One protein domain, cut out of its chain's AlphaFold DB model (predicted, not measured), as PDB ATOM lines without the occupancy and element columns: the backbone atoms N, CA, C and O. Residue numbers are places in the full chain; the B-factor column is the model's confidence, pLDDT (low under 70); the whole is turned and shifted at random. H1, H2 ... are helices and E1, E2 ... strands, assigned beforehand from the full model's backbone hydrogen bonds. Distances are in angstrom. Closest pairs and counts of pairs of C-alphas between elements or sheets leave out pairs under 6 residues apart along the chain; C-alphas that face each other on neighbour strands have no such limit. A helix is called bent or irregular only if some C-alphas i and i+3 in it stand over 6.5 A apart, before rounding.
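This is residues 63 to 226 of the 495 residues of an uncharacterized protein of Chryseobacterium sp. Leaf201 (UniProt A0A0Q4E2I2). Look for a sandwich, two twisted four-stranded sheets partly face to face, E4 E3 E8 E9 as the larger and E1 E2 E6 E5 as the smaller. A short helical hairpin, H1 and H2, is set at the E6 and E5 part of the smaller sheet, and the long loop of residues 145 to 159 reaches away from both sheets toward one end of the long axis. The printed part has 164 residues with two named helices and nine named strands, in the order E1 E2 E3 E4 E5 H1 H2 E6 E7 E8 E9; both sheets are antiparallel, and the class is mixed, helices and strands. The whole is compact, with a radius of gyration of the C-alphas of 16.5 A, but elongated in outline, spanning 59 by 35 by 27 A.

Begin with the larger sheet at C-alpha 213, (0.073, -4.737, -10.990), where E9 starts; it runs through residues 213 to 225, 39.3 A, to C-alpha 225 at (-0.711, 27.464, 11.517). Just before it find E8, residues 200 to 210, 33.1 A long. E3 is residues 105 to 111, 19.7 A, and E4 is residues 117 to 122, 13.3 A. For the smaller sheet, find C-alpha 63 at (-8.504, 2.266, 0.668), where E1 begins, residues 63 to 66. E2 is residues 92 to 99, 23.5 A; E6 is residues 177 to 183, 19.3 A; E5 is residues 127 to 130, 10.1 A. H1 follows E5 directly, residues 131 to 144, 20.4 A, and H2 is residues 160 to 166, 10.2 A. E7 is a short strand, residues 191 to 193.

Start in the larger sheet, twisted, with E4 and E9 as edge strands. In the hairpin E8 and E9, find N 206 and O 217, 2.9 A apart, within hydrogen-bond range. E3 pairs with E8 through N 107 and O 207, 2.8 A, and forms a hairpin with E4, with N 110 and O 119 at 2.8 A. Cross to the smaller sheet: the parts that face each other are 9.5 A centre to centre, and the strands of the two sheets stand at 32 degrees. The closest C-alphas of E1 and E9 are those of Phe 64 and Lys 217, 6.0 A apart. E1 and E2 are a hairpin, with N 65 and O 95 at 2.9 A; E2 and E6 have N 94 and O 181 at 3.0 A; E6 and E5 have N 180 and O 129 at 2.8 A. H1 is on this sheet at a height of 9.3 A, over none of its strands, but only just, as 2 of its C-alphas fall on E5. H2 is on the same sheet but only grazes it, with residues 160 to 166. The helical hairpin H1 and H2 touch, closest at the C-alphas of Ile 141 and Val 162, 6.6 A, at a shallow tilt of 34 degrees, only just short of steep, opposite ways. Both helices are irregular: C-alphas 132 and 135 of H1 are 7.1 A apart, and C-alphas 162 and 165 of H2 are 6.7 A apart, only just irregular. H1 has 8 of 10 O i to N i+4 pairs within hydrogen-bond range; H2 has 1 of 3, and 2 of 4 O i to N i+3 pairs. E7 pairs with no named strand and is apart from E4, E6 and E8, among others.

The two C-alphas farthest apart are those of Leu 151 and Asn 211, 59.4 A. The printed part has no cut. The long links are E1 to E2, with 25 residues, and H1 to H2, with 15. The mean pLDDT of the printed part is 88.2; look under 70 at residues 123 to 126 and 149 to 156.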
ATOM      1  N   SER A  63      -7.870   1.022   0.228       95.12
ATOM      2  CA  SER A  63      -8.504   2.266   0.668       95.12
ATOM      3  C   SER A  63      -7.473   3.171   1.330       95.12
ATOM      4  O   SER A  63      -6.500   2.687   1.905       95.12
ATOM      5  N   PHE A  64      -7.681   4.484   1.235       96.50
ATOM      6  CA  PHE A  64      -6.795   5.480   1.822       96.50
ATOM      7  C   PHE A  64      -7.587   6.712   2.237       96.50
ATOM      8  O   PHE A  64      -8.437   7.181   1.478       96.50
ATOM      9  N   SER A  65      -7.333   7.224   3.436       96.12
ATOM     10  CA  SER A  65      -7.954   8.454   3.913       96.12
ATOM     11  C   SER A  65      -7.089   9.160   4.947       96.12
ATOM     12  O   SER A  65      -6.353   8.536   5.709       96.12
ATOM     13  N   LEU A  66      -7.219  10.482   5.009       95.19
ATOM     14  CA  LEU A  66      -6.682  11.274   6.106       95.19
ATOM     15  C   LEU A  66      -7.510  11.015   7.373       95.19
ATOM     16  O   LEU A  66      -8.745  11.019   7.325       95.19
ATOM     17  N   LYS A  67      -6.848  10.810   8.511       91.81
ATOM     18  CA  LYS A  67      -7.516  10.702   9.810       91.81
ATOM     19  C   LYS A  67      -7.779  12.109  10.352       91.81
ATOM     20  O   LYS A  67      -6.844  12.854  10.602       91.81
ATOM     21  N   LYS A  68      -9.057  12.463  10.525       79.50
ATOM     22  CA  LYS A  68      -9.498  13.820  10.914       79.50
ATOM     23  C   LYS A  68     -10.146  13.900  12.300       79.50
ATOM     24  O   LYS A  68     -10.725  14.926  12.642       79.50
ATOM     25  N   ASP A  69     -10.089  12.823  13.085       85.56
ATOM     26  CA  ASP A  69     -10.613  12.840  14.455       85.56
ATOM     27  C   ASP A  69      -9.886  13.922  15.274       85.56
ATOM     28  O   ASP A  69      -8.730  14.238  14.984       85.56
ATOM     29  N   SER A  70     -10.534  14.486  16.298       77.00
ATOM     30  CA  SER A  70     -10.030  15.665  17.029       77.00
ATOM     31  C   SER A  70      -8.573  15.529  17.490       77.00
ATOM     32  O   SER A  70      -7.796  16.465  17.310       77.00
ATOM     33  N   GLY A  71      -8.174  14.346  17.972       84.38
ATOM     34  CA  GLY A  71      -6.803  14.054  18.412       84.38
ATOM     35  C   GLY A  71      -5.733  14.009  17.309       84.38
ATOM     36  O   GLY A  71      -4.552  13.970  17.626       84.38
ATOM     37  N   PHE A  72      -6.120  14.031  16.030       91.12
ATOM     38  CA  PHE A  72      -5.217  13.997  14.865       91.12
ATOM     39  C   PHE A  72      -5.412  15.190  13.920       91.12
ATOM     40  O   PHE A  72      -4.852  15.230  12.830       91.12
ATOM     41  N   SER A  73      -6.209  16.175  14.338       93.50
ATOM     42  CA  SER A  73      -6.494  17.388  13.558       93.50
ATOM     43  C   SER A  73      -5.368  18.427  13.600       93.50
ATOM     44  O   SER A  73      -5.434  19.443  12.908       93.50
ATOM     45  N   THR A  74      -4.341  18.192  14.418       95.19
ATOM     46  CA  THR A  74      -3.195  19.089  14.571       95.19
ATOM     47  C   THR A  74      -1.890  18.314  14.684       95.19
ATOM     48  O   THR A  74      -1.913  17.143  15.069       95.19
ATOM     49  N   VAL A  75      -0.778  18.967  14.351       94.88
ATOM     50  CA  VAL A  75       0.581  18.421  14.428       94.88
ATOM     51  C   VAL A  75       1.488  19.425  15.125       94.88
ATOM     52  O   VAL A  75       1.506  20.602  14.763       94.88
ATOM     53  N   VAL A  76       2.254  18.952  16.103       94.25
ATOM     54  CA  VAL A  76       3.360  19.686  16.722       94.25
ATOM     55  C   VAL A  76       4.639  18.890  16.477       94.25
ATOM     56  O   VAL A  76       4.697  17.728  16.884       94.25
ATOM     57  N   PRO A  77       5.670  19.459  15.829       91.81
ATOM     58  CA  PRO A  77       6.910  18.730  15.588       91.81
ATOM     59  C   PRO A  77       7.506  18.236  16.910       91.81
ATOM     60  O   PRO A  77       7.444  18.918  17.933       91.81
ATOM     61  N   PHE A  78       8.037  17.013  16.890       89.12
ATOM     62  CA  PHE A  78       8.512  16.285  18.072       89.12
ATOM     63  C   PHE A  78       7.479  16.031  19.181       89.12
ATOM     64  O   PHE A  78       7.859  15.488  20.213       89.12
ATOM     65  N   GLY A  79       6.196  16.364  18.999       88.81
ATOM     66  CA  GLY A  79       5.180  16.170  20.038       88.81
ATOM     67  C   GLY A  79       5.460  16.981  21.304       88.81
ATOM     68  O   GLY A  79       5.161  16.520  22.406       88.81
ATOM     69  N   ILE A  80       6.086  18.157  21.159       90.25
ATOM     70  CA  ILE A  80       6.341  19.070  22.278       90.25
ATOM     71  C   ILE A  80       5.012  19.344  22.981       90.25
ATOM     72  O   ILE A  80       4.043  19.751  22.344       90.25
ATOM     73  N   LEU A  81       4.982  19.103  24.292       88.31
ATOM     74  CA  LEU A  81       3.783  19.278  25.108       88.31
ATOM     75  C   LEU A  81       3.288  20.726  25.038       88.31
ATOM     76  O   LEU A  81       4.083  21.655  24.853       88.31
ATOM     77  N   ASP A  82       1.996  20.941  25.259       89.44
ATOM     78  CA  ASP A  82       1.471  22.297  25.431       89.44
ATOM     79  C   ASP A  82       1.929  22.922  26.766       89.44
ATOM     80  O   ASP A  82       2.723  22.348  27.524       89.44
ATOM     81  N   PHE A  83       1.503  24.157  27.035       87.62
ATOM     82  CA  PHE A  83       1.862  24.862  28.267       87.62
ATOM     83  C   PHE A  83       1.429  24.110  29.535       87.62
ATOM     84  O   PHE A  83       2.165  24.120  30.513       87.62
ATOM     85  N   GLU A  84       0.305  23.398  29.481       84.69
ATOM     86  CA  GLU A  84      -0.299  22.640  30.583       84.69
ATOM     87  C   GLU A  84       0.208  21.189  30.648       84.69
ATOM     88  O   GLU A  84      -0.324  20.373  31.400       84.69
ATOM     89  N   GLY A  85       1.223  20.833  29.855       82.31
ATOM     90  CA  GLY A  85       1.803  19.492  29.833       82.31
ATOM     91  C   GLY A  85       0.921  18.431  29.165       82.31
ATOM     92  O   GLY A  85       1.153  17.232  29.352       82.31
ATOM     93  N   ASN A  86      -0.095  18.819  28.394       85.50
ATOM     94  CA  ASN A  86      -0.895  17.875  27.625       85.50
ATOM     95  C   ASN A  86      -0.135  17.389  26.389       85.50
ATOM     96  O   ASN A  86       0.682  18.100  25.799       85.50
ATOM     97  N   TYR A  87      -0.436  16.150  25.992       86.50
ATOM     98  CA  TYR A  87       0.112  15.564  24.777       86.50
ATOM     99  C   TYR A  87      -0.362  16.316  23.539       86.50
ATOM    100  O   TYR A  87      -1.555  16.567  23.372       86.50
ATOM    101  N   GLU A  88       0.580  16.549  22.635       89.56
ATOM    102  CA  GLU A  88       0.328  17.062  21.302       89.56
ATOM    103  C   GLU A  88       0.731  16.021  20.265       89.56
ATOM    104  O   GLU A  88       1.811  15.432  20.323       89.56
ATOM    105  N   ASN A  89      -0.145  15.795  19.290       91.25
ATOM    106  CA  ASN A  89       0.105  14.824  18.238       91.25
ATOM    107  C   ASN A  89       1.329  15.223  17.397       91.25
ATOM    108  O   ASN A  89       1.369  16.310  16.826       91.25
ATOM    109  N   ALA A  90       2.296  14.314  17.278       90.81
ATOM    110  CA  ALA A  90       3.540  14.561  16.551       90.81
ATOM    111  C   ALA A  90       3.474  14.256  15.044       90.81
ATOM    112  O   ALA A  90       4.478  14.409  14.354       90.81
ATOM    113  N   ASN A  91       2.332  13.781  14.528       92.75
ATOM    114  CA  ASN A  91       2.280  13.146  13.211       92.75
ATOM    115  C   ASN A  91       1.060  13.549  12.376       92.75
ATOM    116  O   ASN A  91      -0.063  13.582  12.864       92.75
ATOM    117  N   PHE A  92       1.237  13.706  11.072       94.81
ATOM    118  CA  PHE A  92       0.154  13.570  10.103       94.81
ATOM    119  C   PHE A  92      -0.277  12.101  10.038       94.81
ATOM    120  O   PHE A  92       0.561  11.209   9.878       94.81
ATOM    121  N   VAL A  93      -1.580  11.837  10.169       95.06
ATOM    122  CA  VAL A  93      -2.084  10.469  10.342       95.06
ATOM    123  C   VAL A  93      -3.021  10.061   9.217       95.06
ATOM    124  O   VAL A  93      -4.015  10.730   8.937       95.06
ATOM    125  N   PHE A  94      -2.742   8.911   8.609       95.62
ATOM    126  CA  PHE A  94      -3.514   8.386   7.487       95.62
ATOM    127  C   PHE A  94      -3.974   6.960   7.760       95.62
ATOM    128  O   PHE A  94      -3.199   6.124   8.219       95.62
ATOM    129  N   ASN A  95      -5.230   6.657   7.447       94.94
ATOM    130  CA  ASN A  95      -5.740   5.294   7.471       94.94
ATOM    131  C   ASN A  95      -5.563   4.669   6.089       94.94
ATOM    132  O   ASN A  95      -5.879   5.298   5.078       94.94
ATOM    133  N   TYR A  96      -5.162   3.404   6.048       94.31
ATOM    134  CA  TYR A  96      -5.294   2.594   4.844       94.31
ATOM    135  C   TYR A  96      -5.798   1.193   5.174       94.31
ATOM    136  O   TYR A  96      -5.746   0.730   6.317       94.31
ATOM    137  N   SER A  97      -6.361   0.509   4.185       92.38
ATOM    138  CA  SER A  97      -6.712  -0.905   4.319       92.38
ATOM    139  C   SER A  97      -6.413  -1.663   3.042       92.38
ATOM    140  O   SER A  97      -6.586  -1.129   1.949       92.38
ATOM    141  N   LEU A  98      -5.982  -2.911   3.211       88.94
ATOM    142  CA  LEU A  98      -5.734  -3.876   2.149       88.94
ATOM    143  C   LEU A  98      -6.794  -4.971   2.230       88.94
ATOM    144  O   LEU A  98      -7.012  -5.553   3.295       88.94
ATOM    145  N   MET A  99      -7.464  -5.236   1.114       85.62
ATOM    146  CA  MET A  99      -8.540  -6.219   0.995       85.62
ATOM    147  C   MET A  99      -8.268  -7.164  -0.179       85.62
ATOM    148  O   MET A  99      -7.487  -6.851  -1.077       85.62
ATOM    149  N   LEU A 100      -8.957  -8.310  -0.189       82.81
ATOM    150  CA  LEU A 100      -8.879  -9.387  -1.193       82.81
ATOM    151  C   LEU A 100      -7.564 -10.180  -1.205       82.81
ATOM    152  O   LEU A 100      -7.601 -11.410  -1.289       82.81
ATOM    153  N   SER A 101      -6.415  -9.511  -1.108       84.50
ATOM    154  CA  SER A 101      -5.111 -10.166  -1.118       84.50
ATOM    155  C   SER A 101      -4.009  -9.344  -0.450       84.50
ATOM    156  O   SER A 101      -4.145  -8.135  -0.275       84.50
ATOM    157  N   ASN A 102      -2.916 -10.020  -0.093       89.94
ATOM    158  CA  ASN A 102      -1.672  -9.376   0.334       89.94
ATOM    159  C   ASN A 102      -0.978  -8.731  -0.873       89.94
ATOM    160  O   ASN A 102      -1.223  -9.137  -2.009       89.94
ATOM    161  N   ILE A 103      -0.088  -7.778  -0.613       90.69
ATOM    162  CA  ILE A 103       0.701  -7.074  -1.633       90.69
ATOM    163  C   ILE A 103       2.197  -7.337  -1.443       90.69
ATOM    164  O   ILE A 103       2.630  -7.711  -0.353       90.69
ATOM    165  N   ASP A 104       2.982  -7.110  -2.493       89.94
ATOM    166  CA  ASP A 104       4.436  -7.301  -2.466       89.94
ATOM    167  C   ASP A 104       5.143  -6.074  -1.883       89.94
ATOM    168  O   ASP A 104       6.132  -6.194  -1.165       89.94
ATOM    169  N   SER A 105       4.633  -4.875  -2.182       90.19
ATOM    170  CA  SER A 105       5.194  -3.617  -1.681       90.19
ATOM    171  C   SER A 105       4.142  -2.521  -1.549       90.19
ATOM    172  O   SER A 105       3.140  -2.506  -2.270       90.19
ATOM    173  N   LEU A 106       4.402  -1.590  -0.625       91.50
ATOM    174  CA  LEU A 106       3.641  -0.358  -0.451       91.50
ATOM    175  C   LEU A 106       4.596   0.837  -0.445       91.50
ATOM    176  O   LEU A 106       5.576   0.870   0.305       91.50
ATOM    177  N   GLU A 107       4.283   1.820  -1.273       93.31
ATOM    178  CA  GLU A 107       4.926   3.125  -1.312       93.31
ATOM    179  C   GLU A 107       3.975   4.176  -0.733       93.31
ATOM    180  O   GLU A 107       2.767   4.123  -0.973       93.31
ATOM    181  N   PHE A 108       4.518   5.131   0.017       94.69
ATOM    182  CA  PHE A 108       3.798   6.291   0.533       94.69
ATOM    183  C   PHE A 108       4.543   7.571   0.155       94.69
ATOM    184  O   PHE A 108       5.758   7.663   0.328       94.69
ATOM    185  N   LYS A 109       3.807   8.554  -0.365       95.69
ATOM    186  CA  LYS A 109       4.328   9.856  -0.781       95.69
ATOM    187  C   LYS A 109       3.489  10.986  -0.218       95.69
ATOM    188  O   LYS A 109       2.270  10.866  -0.111       95.69
ATOM    189  N   VAL A 110       4.141  12.110   0.037       96.38
ATOM    190  CA  VAL A 110       3.506  13.408   0.240       96.38
ATOM    191  C   VAL A 110       4.065  14.369  -0.795       96.38
ATOM    192  O   VAL A 110       5.277  14.479  -0.976       96.38
ATOM    193  N   LEU A 111       3.162  15.035  -1.497       96.69
ATOM    194  CA  LEU A 111       3.449  15.965  -2.573       96.69
ATOM    195  C   LEU A 111       3.026  17.374  -2.157       96.69
ATOM    196  O   LEU A 111       2.004  17.556  -1.486       96.69
ATOM    197  N   ASN A 112       3.813  18.350  -2.598       94.69
ATOM    198  CA  ASN A 112       3.497  19.769  -2.507       94.69
ATOM    199  C   ASN A 112       2.383  20.156  -3.499       94.69
ATOM    200  O   ASN A 112       1.996  19.375  -4.371       94.69
ATOM    201  N   GLU A 113       1.904  21.398  -3.390       91.81
ATOM    202  CA  GLU A 113       0.888  21.986  -4.282       91.81
ATOM    203  C   GLU A 113       1.278  21.944  -5.761       91.81
ATOM    204  O   GLU A 113       0.432  21.730  -6.626       91.81
ATOM    205  N   ASP A 114       2.566  22.126  -6.047       92.88
ATOM    206  CA  ASP A 114       3.139  22.104  -7.395       92.88
ATOM    207  C   ASP A 114       3.391  20.680  -7.929       92.88
ATOM    208  O   ASP A 114       3.879  20.509  -9.046       92.88
ATOM    209  N   GLY A 115       3.063  19.649  -7.143       91.88
ATOM    210  CA  GLY A 115       3.292  18.243  -7.470       91.88
ATOM    211  C   GLY A 115       4.715  17.749  -7.200       91.88
ATOM    212  O   GLY A 115       4.984  16.561  -7.393       91.88
ATOM    213  N   SER A 116       5.625  18.607  -6.727       93.62
ATOM    214  CA  SER A 116       6.956  18.175  -6.300       93.62
ATOM    215  C   SER A 116       6.866  17.266  -5.070       93.62
ATOM    216  O   SER A 116       5.971  17.387  -4.230       93.62
ATOM    217  N   THR A 117       7.786  16.308  -4.966       93.56
ATOM    218  CA  THR A 117       7.803  15.362  -3.844       93.56
ATOM    219  C   THR A 117       8.373  16.037  -2.601       93.56
ATOM    220  O   THR A 117       9.534  16.439  -2.596       93.56
ATOM    221  N   LEU A 118       7.562  16.127  -1.546       92.25
ATOM    222  CA  LEU A 118       7.998  16.555  -0.218       92.25
ATOM    223  C   LEU A 118       8.597  15.382   0.559       92.25
ATOM    224  O   LEU A 118       9.619  15.524   1.220       92.25
ATOM    225  N   TYR A 119       7.955  14.222   0.461       92.44
ATOM    226  CA  TYR A 119       8.377  12.996   1.121       92.44
ATOM    227  C   TYR A 119       7.994  11.793   0.266       92.44
ATOM    228  O   TYR A 119       6.899  11.750  -0.293       92.44
ATOM    229  N   ALA A 120       8.874  10.803   0.171       89.81
ATOM    230  CA  ALA A 120       8.580   9.528  -0.464       89.81
ATOM    231  C   ALA A 120       9.308   8.392   0.243       89.81
ATOM    232  O   ALA A 120      10.513   8.453   0.459       89.81
ATOM    233  N   ILE A 121       8.598   7.315   0.549       86.88
ATOM    234  CA  ILE A 121       9.212   6.106   1.082       86.88
ATOM    235  C   ILE A 121       8.601   4.874   0.434       86.88
ATOM    236  O   ILE A 121       7.382   4.724   0.334       86.88
ATOM    237  N   THR A 122       9.472   3.967   0.012       76.12
ATOM    238  CA  THR A 122       9.103   2.590  -0.302       76.12
ATOM    239  C   THR A 122       9.377   1.764   0.943       76.12
ATOM    240  O   THR A 122      10.469   1.869   1.494       76.12
ATOM    241  N   ASN A 123       8.409   0.950   1.378       63.88
ATOM    242  CA  ASN A 123       8.431   0.279   2.684       63.88
ATOM    243  C   ASN A 123       8.265   1.278   3.840       63.88
ATOM    244  O   ASN A 123       9.220   1.512   4.564       63.88
ATOM    245  N   LEU A 124       7.058   1.868   3.896       64.31
ATOM    246  CA  LEU A 124       6.400   2.706   4.924       64.31
ATOM    247  C   LEU A 124       7.211   3.225   6.140       64.31
ATOM    248  O   LEU A 124       8.059   2.524   6.673       64.31
ATOM    249  N   PRO A 125       6.884   4.439   6.642       60.59
ATOM    250  CA  PRO A 125       7.683   5.168   7.632       60.59
ATOM    251  C   PRO A 125       7.881   4.433   8.961       60.59
ATOM    252  O   PRO A 125       7.288   3.393   9.234       60.59
ATOM    253  N   GLU A 126       8.684   5.064   9.819       61.56
ATOM    254  CA  GLU A 126       9.148   4.554  11.110       61.56
ATOM    255  C   GLU A 126       8.033   3.998  12.016       61.56
ATOM    256  O   GLU A 126       8.318   3.082  12.785       61.56
ATOM    257  N   ILE A 127       6.775   4.474  11.914       78.38
ATOM    258  CA  ILE A 127       5.643   3.926  12.680       78.38
ATOM    259  C   ILE A 127       4.396   3.661  11.816       78.38
ATOM    260  O   ILE A 127       3.703   4.574  11.354       78.38
ATOM    261  N   VAL A 128       4.037   2.381  11.703       83.00
ATOM    262  CA  VAL A 128       2.750   1.908  11.174       83.00
ATOM    263  C   VAL A 128       2.046   1.095  12.249       83.00
ATOM    264  O   VAL A 128       2.593   0.123  12.756       83.00
ATOM    265  N   VAL A 129       0.802   1.427  12.586       85.50
ATOM    266  CA  VAL A 129       0.052   0.722  13.639       85.50
ATOM    267  C   VAL A 129      -1.142   0.001  13.036       85.50
ATOM    268  O   VAL A 129      -1.915   0.574  12.270       85.50
ATOM    269  N   THR A 130      -1.353  -1.264  13.405       87.25
ATOM    270  CA  THR A 130      -2.603  -1.955  13.055       87.25
ATOM    271  C   THR A 130      -3.781  -1.238  13.719       87.25
ATOM    272  O   THR A 130      -3.773  -1.056  14.934       87.25
ATOM    273  N   ALA A 131      -4.843  -0.908  12.981       83.44
ATOM    274  CA  ALA A 131      -5.937  -0.063  13.479       83.44
ATOM    275  C   ALA A 131      -6.576  -0.565  14.794       83.44
ATOM    276  O   ALA A 131      -6.951   0.232  15.651       83.44
ATOM    277  N   ARG A 132      -6.630  -1.889  15.007       86.38
ATOM    278  CA  ARG A 132      -7.134  -2.511  16.251       86.38
ATOM    279  C   ARG A 132      -6.323  -2.170  17.509       86.38
ATOM    280  O   ARG A 132      -6.832  -2.330  18.610       86.38
ATOM    281  N   ARG A 133      -5.062  -1.762  17.352       89.69
ATOM    282  CA  ARG A 133      -4.147  -1.412  18.446       89.69
ATOM    283  C   ARG A 133      -4.207   0.070  18.821       89.69
ATOM    284  O   ARG A 133      -3.683   0.431  19.867       89.69
ATOM    285  N   LEU A 134      -4.870   0.911  18.022       88.00
ATOM    286  CA  LEU A 134      -4.963   2.349  18.284       88.00
ATOM    287  C   LEU A 134      -5.571   2.687  19.662       88.00
ATOM    288  O   LEU A 134      -5.007   3.549  20.328       88.00
ATOM    289  N   PRO A 135      -6.657   2.033  20.135       89.12
ATOM    290  CA  PRO A 135      -7.201   2.332  21.461       89.12
ATOM    291  C   PRO A 135      -6.205   2.052  22.593       89.12
ATOM    292  O   PRO A 135      -6.121   2.829  23.535       89.12
ATOM    293  N   LEU A 136      -5.412   0.982  22.467       91.69
ATOM    294  CA  LEU A 136      -4.381   0.629  23.445       91.69
ATOM    295  C   LEU A 136      -3.233   1.643  23.437       91.69
ATOM    296  O   LEU A 136      -2.773   2.040  24.498       91.69
ATOM    297  N   LEU A 137      -2.803   2.094  22.253       89.62
ATOM    298  CA  LEU A 137      -1.808   3.161  22.126       89.62
ATOM    299  C   LEU A 137      -2.304   4.465  22.771       89.62
ATOM    300  O   LEU A 137      -1.557   5.116  23.493       89.62
ATOM    301  N   ALA A 138      -3.569   4.833  22.548       87.88
ATOM    302  CA  ALA A 138      -4.161   6.018  23.165       87.88
ATOM    303  C   ALA A 138      -4.203   5.916  24.702       87.88
ATOM    304  O   ALA A 138      -3.929   6.894  25.392       87.88
ATOM    305  N   GLU A 139      -4.501   4.733  25.243       90.00
ATOM    306  CA  GLU A 139      -4.466   4.478  26.686       90.00
ATOM    307  C   GLU A 139      -3.040   4.582  27.254       90.00
ATOM    308  O   GLU A 139      -2.828   5.223  28.284       90.00
ATOM    309  N   ASP A 140      -2.051   4.012  26.566       91.56
ATOM    310  CA  ASP A 140      -0.644   4.075  26.964       91.56
ATOM    311  C   ASP A 140      -0.083   5.502  26.903       91.56
ATOM    312  O   ASP A 140       0.659   5.900  27.802       91.56
ATOM    313  N   ILE A 141      -0.488   6.297  25.907       87.88
ATOM    314  CA  ILE A 141      -0.195   7.737  25.826       87.88
ATOM    315  C   ILE A 141      -0.692   8.448  27.087       87.88
ATOM    316  O   ILE A 141       0.063   9.181  27.719       87.88
ATOM    317  N   LEU A 142      -1.936   8.198  27.503       86.00
ATOM    318  CA  LEU A 142      -2.508   8.832  28.693       86.00
ATOM    319  C   LEU A 142      -1.828   8.392  29.995       86.00
ATOM    320  O   LEU A 142      -1.709   9.203  30.909       86.00
ATOM    321  N   LYS A 143      -1.382   7.134  30.083       87.44
ATOM    322  CA  LYS A 143      -0.704   6.590  31.272       87.44
ATOM    323  C   LYS A 143       0.752   7.026  31.393       87.44
ATOM    324  O   LYS A 143       1.234   7.205  32.507       87.44
ATOM    325  N   LYS A 144       1.462   7.124  30.268       86.06
ATOM    326  CA  LYS A 144       2.906   7.398  30.221       86.06
ATOM    327  C   LYS A 144       3.226   8.874  30.009       86.06
ATOM    328  O   LYS A 144       4.394   9.240  30.132       86.06
ATOM    329  N   LYS A 145       2.230   9.716  29.693       80.38
ATOM    330  CA  LYS A 145       2.452  11.162  29.644       80.38
ATOM    331  C   LYS A 145       2.879  11.661  31.033       80.38
ATOM    332  O   LYS A 145       2.295  11.240  32.034       80.38
ATOM    333  N   PRO A 146       3.864  12.562  31.113       75.69
ATOM    334  CA  PRO A 146       4.280  13.138  32.380       75.69
ATOM    335  C   PRO A 146       3.149  13.943  33.039       75.69
ATOM    336  O   PRO A 146       2.279  14.494  32.358       75.69
ATOM    337  N   ALA A 147       3.159  14.018  34.371       72.88
ATOM    338  CA  ALA A 147       2.295  14.944  35.095       72.88
ATOM    339  C   ALA A 147       2.766  16.386  34.860       72.88
ATOM    340  O   ALA A 147       3.963  16.646  34.734       72.88
ATOM    341  N   TYR A 148       1.823  17.323  34.789       70.88
ATOM    342  CA  TYR A 148       2.154  18.737  34.681       70.88
ATOM    343  C   TYR A 148       2.558  19.296  36.044       70.88
ATOM    344  O   TYR A 148       1.778  19.238  36.994       70.88
ATOM    345  N   GLU A 149       3.756  19.873  36.116       68.00
ATOM    346  CA  GLU A 149       4.248  20.588  37.291       68.00
ATOM    347  C   GLU A 149       4.587  22.038  36.911       68.00
ATOM    348  O   GLU A 149       5.609  22.272  36.275       68.00
ATOM    349  N   PRO A 150       3.774  23.039  37.299       56.88
ATOM    350  CA  PRO A 150       3.971  24.436  36.885       56.88
ATOM    351  C   PRO A 150       5.339  25.027  37.252       56.88
ATOM    352  O   PRO A 150       5.860  25.890  36.551       56.88
ATOM    353  N   LEU A 151       5.922  24.573  38.367       58.19
ATOM    354  CA  LEU A 151       7.212  25.056  38.874       58.19
ATOM    355  C   LEU A 151       8.407  24.306  38.268       58.19
ATOM    356  O   LEU A 151       9.530  24.808  38.320       58.19
ATOM    357  N   GLN A 152       8.170  23.122  37.700       63.28
ATOM    358  CA  GLN A 152       9.164  22.287  37.025       63.28
ATOM    359  C   GLN A 152       8.530  21.615  35.804       63.28
ATOM    360  O   GLN A 152       8.365  20.394  35.770       63.28
ATOM    361  N   PRO A 153       8.125  22.400  34.794       61.97
ATOM    362  CA  PRO A 153       7.343  21.853  33.708       61.97
ATOM    363  C   PRO A 153       8.162  20.822  32.942       61.97
ATOM    364  O   PRO A 153       9.343  21.032  32.642       61.97
ATOM    365  N   VAL A 154       7.525  19.698  32.616       65.44
ATOM    366  CA  VAL A 154       8.189  18.638  31.868       65.44
ATOM    367  C   VAL A 154       8.498  19.156  30.475       65.44
ATOM    368  O   VAL A 154       7.613  19.470  29.681       65.44
ATOM    369  N   LYS A 155       9.798  19.296  30.225       65.00
ATOM    370  CA  LYS A 155      10.329  20.004  29.066       65.00
ATOM    371  C   LYS A 155      10.076  19.217  27.788       65.00
ATOM    372  O   LYS A 155       9.604  19.791  26.814       65.00
ATOM    373  N   VAL A 156      10.329  17.904  27.818       65.12
ATOM    374  CA  VAL A 156      10.096  16.994  26.691       65.12
ATOM    375  C   VAL A 156       9.623  15.628  27.177       65.12
ATOM    376  O   VAL A 156      10.094  15.120  28.192       65.12
ATOM    377  N   TRP A 157       8.689  15.035  26.433       77.62
ATOM    378  CA  TRP A 157       8.195  13.681  26.645       77.62
ATOM    379  C   TRP A 157       8.684  12.747  25.531       77.62
ATOM    380  O   TRP A 157       8.503  13.038  24.349       77.62
ATOM    381  N   ASP A 158       9.273  11.608  25.906       78.56
ATOM    382  CA  ASP A 158       9.618  10.527  24.978       78.56
ATOM    383  C   ASP A 158       8.370   9.737  24.554       78.56
ATOM    384  O   ASP A 158       8.117   8.613  24.994       78.56
ATOM    385  N   TRP A 159       7.569  10.347  23.683       80.31
ATOM    386  CA  TRP A 159       6.412   9.689  23.086       80.31
ATOM    387  C   TRP A 159       6.822   8.532  22.165       80.31
ATOM    388  O   TRP A 159       6.043   7.600  21.992       80.31
ATOM    389  N   LYS A 160       8.035   8.539  21.592       80.06
ATOM    390  CA  LYS A 160       8.475   7.500  20.650       80.06
ATOM    391  C   LYS A 160       8.568   6.137  21.336       80.06
ATOM    392  O   LYS A 160       7.984   5.179  20.833       80.06
ATOM    393  N   SER A 161       9.114   6.087  22.554       85.44
ATOM    394  CA  SER A 161       9.106   4.872  23.388       85.44
ATOM    395  C   SER A 161       7.705   4.300  23.656       85.44
ATOM    396  O   SER A 161       7.546   3.110  23.942       85.44
ATOM    397  N   VAL A 162       6.666   5.137  23.566       87.75
ATOM    398  CA  VAL A 162       5.267   4.728  23.722       87.75
ATOM    399  C   VAL A 162       4.700   4.165  22.427       87.75
ATOM    400  O   VAL A 162       3.882   3.253  22.484       87.75
ATOM    401  N   PHE A 163       5.143   4.658  21.271       87.88
ATOM    402  CA  PHE A 163       4.695   4.188  19.961       87.88
ATOM    403  C   PHE A 163       5.428   2.923  19.500       87.88
ATOM    404  O   PHE A 163       4.794   2.061  18.884       87.88
ATOM    405  N   ASP A 164       6.717   2.776  19.817       87.56
ATOM    406  CA  ASP A 164       7.566   1.670  19.348       87.56
ATOM    407  C   ASP A 164       6.957   0.270  19.581       87.56
ATOM    408  O   ASP A 164       6.935  -0.530  18.639       87.56
ATOM    409  N   PRO A 165       6.357  -0.053  20.751       90.81
ATOM    410  CA  PRO A 165       5.730  -1.361  20.983       90.81
ATOM    411  C   PRO A 165       4.516  -1.657  20.088       90.81
ATOM    412  O   PRO A 165       4.104  -2.811  19.942       90.81
ATOM    413  N   TYR A 166       3.908  -0.622  19.506       90.12
ATOM    414  CA  TYR A 166       2.732  -0.738  18.646       90.12
ATOM    415  C   TYR A 166       3.080  -0.784  17.164       90.12
ATOM    416  O   TYR A 166       2.190  -1.079  16.353       90.12
ATOM    417  N   ASN A 167       4.344  -0.532  16.820       89.38
ATOM    418  CA  ASN A 167       4.808  -0.544  15.449       89.38
ATOM    419  C   ASN A 167       4.615  -1.928  14.812       89.38
ATOM    420  O   ASN A 167       4.795  -2.980  15.432       89.38
ATOM    421  N   THR A 168       4.186  -1.924  13.559       85.00
ATOM    422  CA  THR A 168       3.897  -3.116  12.772       85.00
ATOM    423  C   THR A 168       5.140  -3.450  11.968       85.00
ATOM    424  O   THR A 168       5.636  -2.612  11.221       85.00
ATOM    425  N   ALA A 169       5.631  -4.683  12.104       81.44
ATOM    426  CA  ALA A 169       6.782  -5.148  11.342       81.44
ATOM    427  C   ALA A 169       6.544  -4.997   9.833       81.44
ATOM    428  O   ALA A 169       5.415  -5.132   9.348       81.44
ATOM    429  N   SER A 170       7.618  -4.775   9.078       71.69
ATOM    430  CA  SER A 170       7.511  -4.501   7.645       71.69
ATOM    431  C   SER A 170       6.889  -5.626   6.826       71.69
ATOM    432  O   SER A 170       6.180  -5.379   5.852       71.69
ATOM    433  N   SER A 171       7.056  -6.864   7.283       74.12
ATOM    434  CA  SER A 171       6.417  -8.052   6.715       74.12
ATOM    435  C   SER A 171       4.907  -8.146   6.963       74.12
ATOM    436  O   SER A 171       4.249  -9.008   6.382       74.12
ATOM    437  N   ASP A 172       4.352  -7.332   7.865       82.25
ATOM    438  CA  ASP A 172       2.966  -7.451   8.328       82.25
ATOM    439  C   ASP A 172       2.048  -6.358   7.787       82.25
ATOM    440  O   ASP A 172       0.846  -6.596   7.653       82.25
ATOM    441  N   TYR A 173       2.574  -5.181   7.440       84.69
ATOM    442  CA  TYR A 173       1.757  -4.069   6.944       84.69
ATOM    443  C   TYR A 173       1.337  -4.205   5.468       84.69
ATOM    444  O   TYR A 173       0.553  -3.399   4.962       84.69
ATOM    445  N   THR A 174       1.844  -5.232   4.777       88.50
ATOM    446  CA  THR A 174       1.476  -5.627   3.406       88.50
ATOM    447  C   THR A 174       0.436  -6.754   3.362       88.50
ATOM    448  O   THR A 174       0.020  -7.190   2.284       88.50
ATOM    449  N   LYS A 175      -0.008  -7.241   4.527       89.00
ATOM    450  CA  LYS A 175      -1.050  -8.266   4.638       89.00
ATOM    451  C   LYS A 175      -2.447  -7.642   4.595       89.00
ATOM    452  O   LYS A 175      -2.620  -6.448   4.815       89.00
ATOM    453  N   ILE A 176      -3.464  -8.457   4.317       87.69
ATOM    454  CA  ILE A 176      -4.867  -8.032   4.431       87.69
ATOM    455  C   ILE A 176      -5.125  -7.495   5.846       87.69
ATOM    456  O   ILE A 176      -4.865  -8.177   6.839       87.69
ATOM    457  N   GLY A 177      -5.681  -6.288   5.936       86.88
ATOM    458  CA  GLY A 177      -5.910  -5.630   7.216       86.88
ATOM    459  C   GLY A 177      -6.156  -4.132   7.103       86.88
ATOM    460  O   GLY A 177      -6.193  -3.563   6.012       86.88
ATOM    461  N   SER A 178      -6.322  -3.499   8.262       92.00
ATOM    462  CA  SER A 178      -6.463  -2.049   8.403       92.00
ATOM    463  C   SER A 178      -5.326  -1.499   9.248       92.00
ATOM    464  O   SER A 178      -5.034  -2.015  10.333       92.00
ATOM    465  N   TYR A 179      -4.725  -0.424   8.765       92.44
ATOM    466  CA  TYR A 179      -3.470   0.117   9.261       92.44
ATOM    467  C   TYR A 179      -3.529   1.641   9.309       92.44
ATOM    468  O   TYR A 179      -4.366   2.276   8.660       92.44
ATOM    469  N   ILE A 180      -2.630   2.216  10.098       93.38
ATOM    470  CA  ILE A 180      -2.516   3.648  10.329       93.38
ATOM    471  C   ILE A 180      -1.056   4.041  10.126       93.38
ATOM    472  O   ILE A 180      -0.179   3.498  10.796       93.38
ATOM    473  N   ILE A 181      -0.818   4.967   9.203       93.62
ATOM    474  CA  ILE A 181       0.491   5.556   8.920       93.62
ATOM    475  C   ILE A 181       0.634   6.814   9.771       93.62
ATOM    476  O   ILE A 181      -0.242   7.681   9.723       93.62
ATOM    477  N   PHE A 182       1.740   6.912  10.506       93.00
ATOM    478  CA  PHE A 182       2.149   8.113  11.225       93.00
ATOM    479  C   PHE A 182       3.359   8.715  10.510       93.00
ATOM    480  O   PHE A 182       4.432   8.114  10.483       93.00
ATOM    481  N   TRP A 183       3.170   9.877   9.887       93.94
ATOM    482  CA  TRP A 183       4.250  10.645   9.272       93.94
ATOM    483  C   TRP A 183       4.539  11.882  10.114       93.94
ATOM    484  O   TRP A 183       3.658  12.706  10.331       93.94
ATOM    485  N   ASP A 184       5.776  12.035  10.559       91.62
ATOM    486  CA  ASP A 184       6.214  13.093  11.475       91.62
ATOM    487  C   ASP A 184       6.441  14.463  10.803       91.62
ATOM    488  O   ASP A 184       6.842  15.423  11.459       91.62
ATOM    489  N   GLY A 185       6.195  14.567   9.492       94.00
ATOM    490  CA  GLY A 185       6.357  15.800   8.721       94.00
ATOM    491  C   GLY A 185       7.774  16.038   8.186       94.00
ATOM    492  O   GLY A 185       7.985  17.026   7.486       94.00
ATOM    493  N   PHE A 186       8.744  15.172   8.488       94.00
ATOM    494  CA  PHE A 186      10.108  15.314   7.978       94.00
ATOM    495  C   PHE A 186      10.208  14.816   6.533       94.00
ATOM    496  O   PHE A 186       9.538  13.856   6.137       94.00
ATOM    497  N   ASP A 187      11.052  15.474   5.740       94.06
ATOM    498  CA  ASP A 187      11.405  15.027   4.397       94.06
ATOM    499  C   ASP A 187      12.452  13.898   4.417       94.06
ATOM    500  O   ASP A 187      12.955  13.474   5.462       94.06
ATOM    501  N   ASN A 188      12.793  13.389   3.233       92.06
ATOM    502  CA  ASN A 188      13.766  12.306   3.072       92.06
ATOM    503  C   ASN A 188      15.190  12.641   3.537       92.06
ATOM    504  O   ASN A 188      15.980  11.720   3.738       92.06
ATOM    505  N   ASN A 189      15.519  13.921   3.715       93.31
ATOM    506  CA  ASN A 189      16.810  14.366   4.230       93.31
ATOM    507  C   ASN A 189      16.777  14.574   5.750       93.31
ATOM    508  O   ASN A 189      17.740  15.091   6.312       93.31
ATOM    509  N   GLY A 190      15.686  14.192   6.423       92.69
ATOM    510  CA  GLY A 190      15.521  14.415   7.855       92.69
ATOM    511  C   GLY A 190      15.310  15.888   8.200       92.69
ATOM    512  O   GLY A 190      15.640  16.292   9.320       92.69
ATOM    513  N   ILE A 191      14.763  16.677   7.266       96.75
ATOM    514  CA  ILE A 191      14.443  18.089   7.471       96.75
ATOM    515  C   ILE A 191      12.936  18.271   7.650       96.75
ATOM    516  O   ILE A 191      12.144  17.896   6.787       96.75
ATOM    517  N   TYR A 192      12.539  18.900   8.750       96.81
ATOM    518  CA  TYR A 192      11.201  19.465   8.917       96.81
ATOM    519  C   TYR A 192      11.288  20.973   8.726       96.81
ATOM    520  O   TYR A 192      12.211  21.606   9.229       96.81
ATOM    521  N   ASP A 193      10.339  21.554   8.004       97.44
ATOM    522  CA  ASP A 193      10.263  22.993   7.763       97.44
ATOM    523  C   ASP A 193       8.798  23.413   7.849       97.44
ATOM    524  O   ASP A 193       7.996  23.079   6.973       97.44
ATOM    525  N   SER A 194       8.435  24.115   8.925       97.31
ATOM    526  CA  SER A 194       7.046  24.477   9.208       97.31
ATOM    527  C   SER A 194       6.437  25.365   8.114       97.31
ATOM    528  O   SER A 194       5.238  25.275   7.839       97.31
ATOM    529  N   SER A 195       7.262  26.156   7.416       95.44
ATOM    530  CA  SER A 195       6.814  27.044   6.337       95.44
ATOM    531  C   SER A 195       6.289  26.277   5.114       95.44
ATOM    532  O   SER A 195       5.433  26.782   4.382       95.44
ATOM    533  N   LYS A 196       6.707  25.014   4.935       95.00
ATOM    534  CA  LYS A 196       6.180  24.107   3.900       95.00
ATOM    535  C   LYS A 196       4.760  23.612   4.189       95.00
ATOM    536  O   LYS A 196       4.177  22.935   3.348       95.00
ATOM    537  N   PHE A 197       4.196  23.949   5.349       95.44
ATOM    538  CA  PHE A 197       2.849  23.547   5.750       95.44
ATOM    539  C   PHE A 197       1.907  24.729   5.974       95.44
ATOM    540  O   PHE A 197       0.691  24.546   5.959       95.44
ATOM    541  N   ASN A 198       2.404  25.946   6.182       94.19
ATOM    542  CA  ASN A 198       1.517  27.071   6.453       94.19
ATOM    543  C   ASN A 198       0.769  27.531   5.191       94.19
ATOM    544  O   ASN A 198       1.384  27.943   4.208       94.19
ATOM    545  N   ASN A 199      -0.564  27.491   5.245       94.25
ATOM    546  CA  ASN A 199      -1.471  27.831   4.149       94.25
ATOM    547  C   ASN A 199      -1.175  27.043   2.866       94.25
ATOM    548  O   ASN A 199      -1.140  27.613   1.777       94.25
ATOM    549  N   LYS A 200      -0.945  25.731   3.004       95.50
ATOM    550  CA  LYS A 200      -0.617  24.828   1.892       95.50
ATOM    551  C   LYS A 200      -1.691  23.779   1.671       95.50
ATOM    552  O   LYS A 200      -2.307  23.294   2.619       95.50
ATOM    553  N   LYS A 201      -1.887  23.393   0.414       97.00
ATOM    554  CA  LYS A 201      -2.659  22.221   0.004       97.00
ATOM    555  C   LYS A 201      -1.727  21.066  -0.374       97.00
ATOM    556  O   LYS A 201      -1.060  21.084  -1.399       97.00
ATOM    557  N   LEU A 202      -1.703  20.021   0.436       97.00
ATOM    558  CA  LEU A 202      -0.841  18.865   0.218       97.00
ATOM    559  C   LEU A 202      -1.634  17.680  -0.325       97.00
ATOM    560  O   LEU A 202      -2.853  17.573  -0.147       97.00
ATOM    561  N   LYS A 203      -0.920  16.762  -0.976       97.56
ATOM    562  CA  LYS A 203      -1.477  15.501  -1.469       97.56
ATOM    563  C   LYS A 203      -0.672  14.333  -0.930       97.56
ATOM    564  O   LYS A 203       0.518  14.223  -1.195       97.56
ATOM    565  N   ALA A 204      -1.330  13.437  -0.206       96.94
ATOM    566  CA  ALA A 204      -0.754  12.161   0.184       96.94
ATOM    567  C   ALA A 204      -1.176  11.075  -0.808       96.94
ATOM    568  O   ALA A 204      -2.336  11.031  -1.224       96.94
ATOM    569  N   VAL A 205      -0.255  10.182  -1.161       96.94
ATOM    570  CA  VAL A 205      -0.469   9.097  -2.125       96.94
ATOM    571  C   VAL A 205       0.062   7.795  -1.540       96.94
ATOM    572  O   VAL A 205       1.180   7.761  -1.033       96.94
ATOM    573  N   ILE A 206      -0.717   6.719  -1.640       95.56
ATOM    574  CA  ILE A 206      -0.216   5.354  -1.461       95.56
ATOM    575  C   ILE A 206      -0.241   4.609  -2.790       95.56
ATOM    576  O   ILE A 206      -1.208   4.731  -3.546       95.56
ATOM    577  N   THR A 207       0.786   3.805  -3.045       95.44
ATOM    578  CA  THR A 207       0.883   2.927  -4.217       95.44
ATOM    579  C   THR A 207       1.229   1.519  -3.762       95.44
ATOM    580  O   THR A 207       2.310   1.264  -3.237       95.44
ATOM    581  N   ALA A 208       0.291   0.597  -3.945       93.69
ATOM    582  CA  ALA A 208       0.462  -0.815  -3.638       93.69
ATOM    583  C   ALA A 208       0.778  -1.587  -4.919       93.69
ATOM    584  O   ALA A 208       0.146  -1.343  -5.950       93.69
ATOM    585  N   SER A 209       1.723  -2.524  -4.841       92.56
ATOM    586  CA  SER A 209       2.131  -3.356  -5.977       92.56
ATOM    587  C   SER A 209       2.009  -4.839  -5.646       92.56
ATOM    588  O   SER A 209       2.415  -5.262  -4.563       92.56
ATOM    589  N   LYS A 210       1.497  -5.631  -6.589       90.94
ATOM    590  CA  LYS A 210       1.456  -7.093  -6.507       90.94
ATOM    591  C   LYS A 210       1.620  -7.716  -7.892       90.94
ATOM    592  O   LYS A 210       0.864  -7.362  -8.793       90.94
ATOM    593  N   ASN A 211       2.567  -8.635  -8.073       88.56
ATOM    594  CA  ASN A 211       2.826  -9.326  -9.347       88.56
ATOM    595  C   ASN A 211       2.938  -8.365 -10.555       88.56
ATOM    596  O   ASN A 211       2.441  -8.650 -11.642       88.56
ATOM    597  N   GLY A 212       3.538  -7.186 -10.357       86.19
ATOM    598  CA  GLY A 212       3.661  -6.143 -11.388       86.19
ATOM    599  C   GLY A 212       2.413  -5.273 -11.612       86.19
ATOM    600  O   GLY A 212       2.498  -4.277 -12.326       86.19
ATOM    601  N   ILE A 213       1.275  -5.581 -10.981       90.69
ATOM    602  CA  ILE A 213       0.073  -4.737 -10.990       90.69
ATOM    603  C   ILE A 213       0.196  -3.683  -9.889       90.69
ATOM    604  O   ILE A 213       0.431  -4.024  -8.730       90.69
ATOM    605  N   GLN A 214      -0.015  -2.412 -10.235       94.88
ATOM    606  CA  GLN A 214      -0.011  -1.299  -9.284       94.88
ATOM    607  C   GLN A 214      -1.396  -0.670  -9.148       94.88
ATOM    608  O   GLN A 214      -2.094  -0.449 -10.137       94.88
ATOM    609  N   LYS A 215      -1.778  -0.335  -7.914       95.44
ATOM    610  CA  LYS A 215      -2.957   0.490  -7.627       95.44
ATOM    611  C   LYS A 215      -2.565   1.618  -6.689       95.44
ATOM    612  O   LYS A 215      -1.879   1.384  -5.697       95.44
ATOM    613  N   SER A 216      -3.066   2.816  -6.982       96.75
ATOM    614  CA  SER A 216      -2.803   4.012  -6.183       96.75
ATOM    615  C   SER A 216      -4.086   4.627  -5.642       96.75
ATOM    616  O   SER A 216      -5.147   4.567  -6.274       96.75
ATOM    617  N   LYS A 217      -3.985   5.237  -4.463       97.69
ATOM    618  CA  LYS A 217      -5.019   6.097  -3.882       97.69
ATOM    619  C   LYS A 217      -4.376   7.367  -3.368       97.69
ATOM    620  O   LYS A 217      -3.272   7.329  -2.836       97.69
ATOM    621  N   GLU A 218      -5.102   8.465  -3.496       97.25
ATOM    622  CA  GLU A 218      -4.659   9.775  -3.048       97.25
ATOM    623  C   GLU A 218      -5.692  10.426  -2.135       97.25
ATOM    624  O   GLU A 218      -6.891  10.153  -2.230       97.25
ATOM    625  N   VAL A 219      -5.209  11.284  -1.244       97.06
ATOM    626  CA  VAL A 219      -6.031  12.165  -0.421       97.06
ATOM    627  C   VAL A 219      -5.395  13.547  -0.388       97.06
ATOM    628  O   VAL A 219      -4.199  13.693  -0.138       97.06
ATOM    629  N   GLU A 220      -6.208  14.563  -0.650       97.19
ATOM    630  CA  GLU A 220      -5.813  15.964  -0.532       97.19
ATOM    631  C   GLU A 220      -6.227  16.510   0.834       97.19
ATOM    632  O   GLU A 220      -7.275  16.142   1.376       97.19
ATOM    633  N   PHE A 221      -5.405  17.393   1.387       96.50
ATOM    634  CA  PHE A 221      -5.664  18.057   2.660       96.50
ATOM    635  C   PHE A 221      -5.013  19.433   2.688       96.50
ATOM    636  O   PHE A 221      -4.058  19.688   1.955       96.50
ATOM    637  N   THR A 222      -5.540  20.333   3.513       96.94
ATOM    638  CA  THR A 222      -4.940  21.659   3.697       96.94
ATOM    639  C   THR A 222      -4.370  21.815   5.090       96.94
ATOM    640  O   THR A 222      -4.839  21.206   6.053       96.94
ATOM    641  N   THR A 223      -3.331  22.630   5.193       96.50
ATOM    642  CA  THR A 223      -2.620  22.902   6.434       96.50
ATOM    643  C   THR A 223      -2.453  24.400   6.626       96.50
ATOM    644  O   THR A 223      -2.266  25.152   5.670       96.50
ATOM    645  N   HIS A 224      -2.547  24.849   7.872       96.06
ATOM    646  CA  HIS A 224      -2.265  26.227   8.268       96.06
ATOM    647  C   HIS A 224      -1.762  26.256   9.707       96.06
ATOM    648  O   HIS A 224      -2.047  25.334  10.475       96.06
ATOM    649  N   TYR A 225      -1.052  27.310  10.106       96.38
ATOM    650  CA  TYR A 225      -0.711  27.464  11.517       96.38
ATOM    651  C   TYR A 225      -1.953  27.629  12.393       96.38
ATOM    652  O   TYR A 225      -2.934  28.272  12.013       96.38
ATOM    653  N   ASP A 226      -1.912  27.002  13.563       95.06
ATOM    654  CA  ASP A 226      -2.993  26.992  14.544       95.06
ATOM    655  C   ASP A 226      -2.876  28.134  15.554       95.06
ATOM    656  O   ASP A 226      -3.892  28.641  16.026       95.06
TER     657      ASP A 226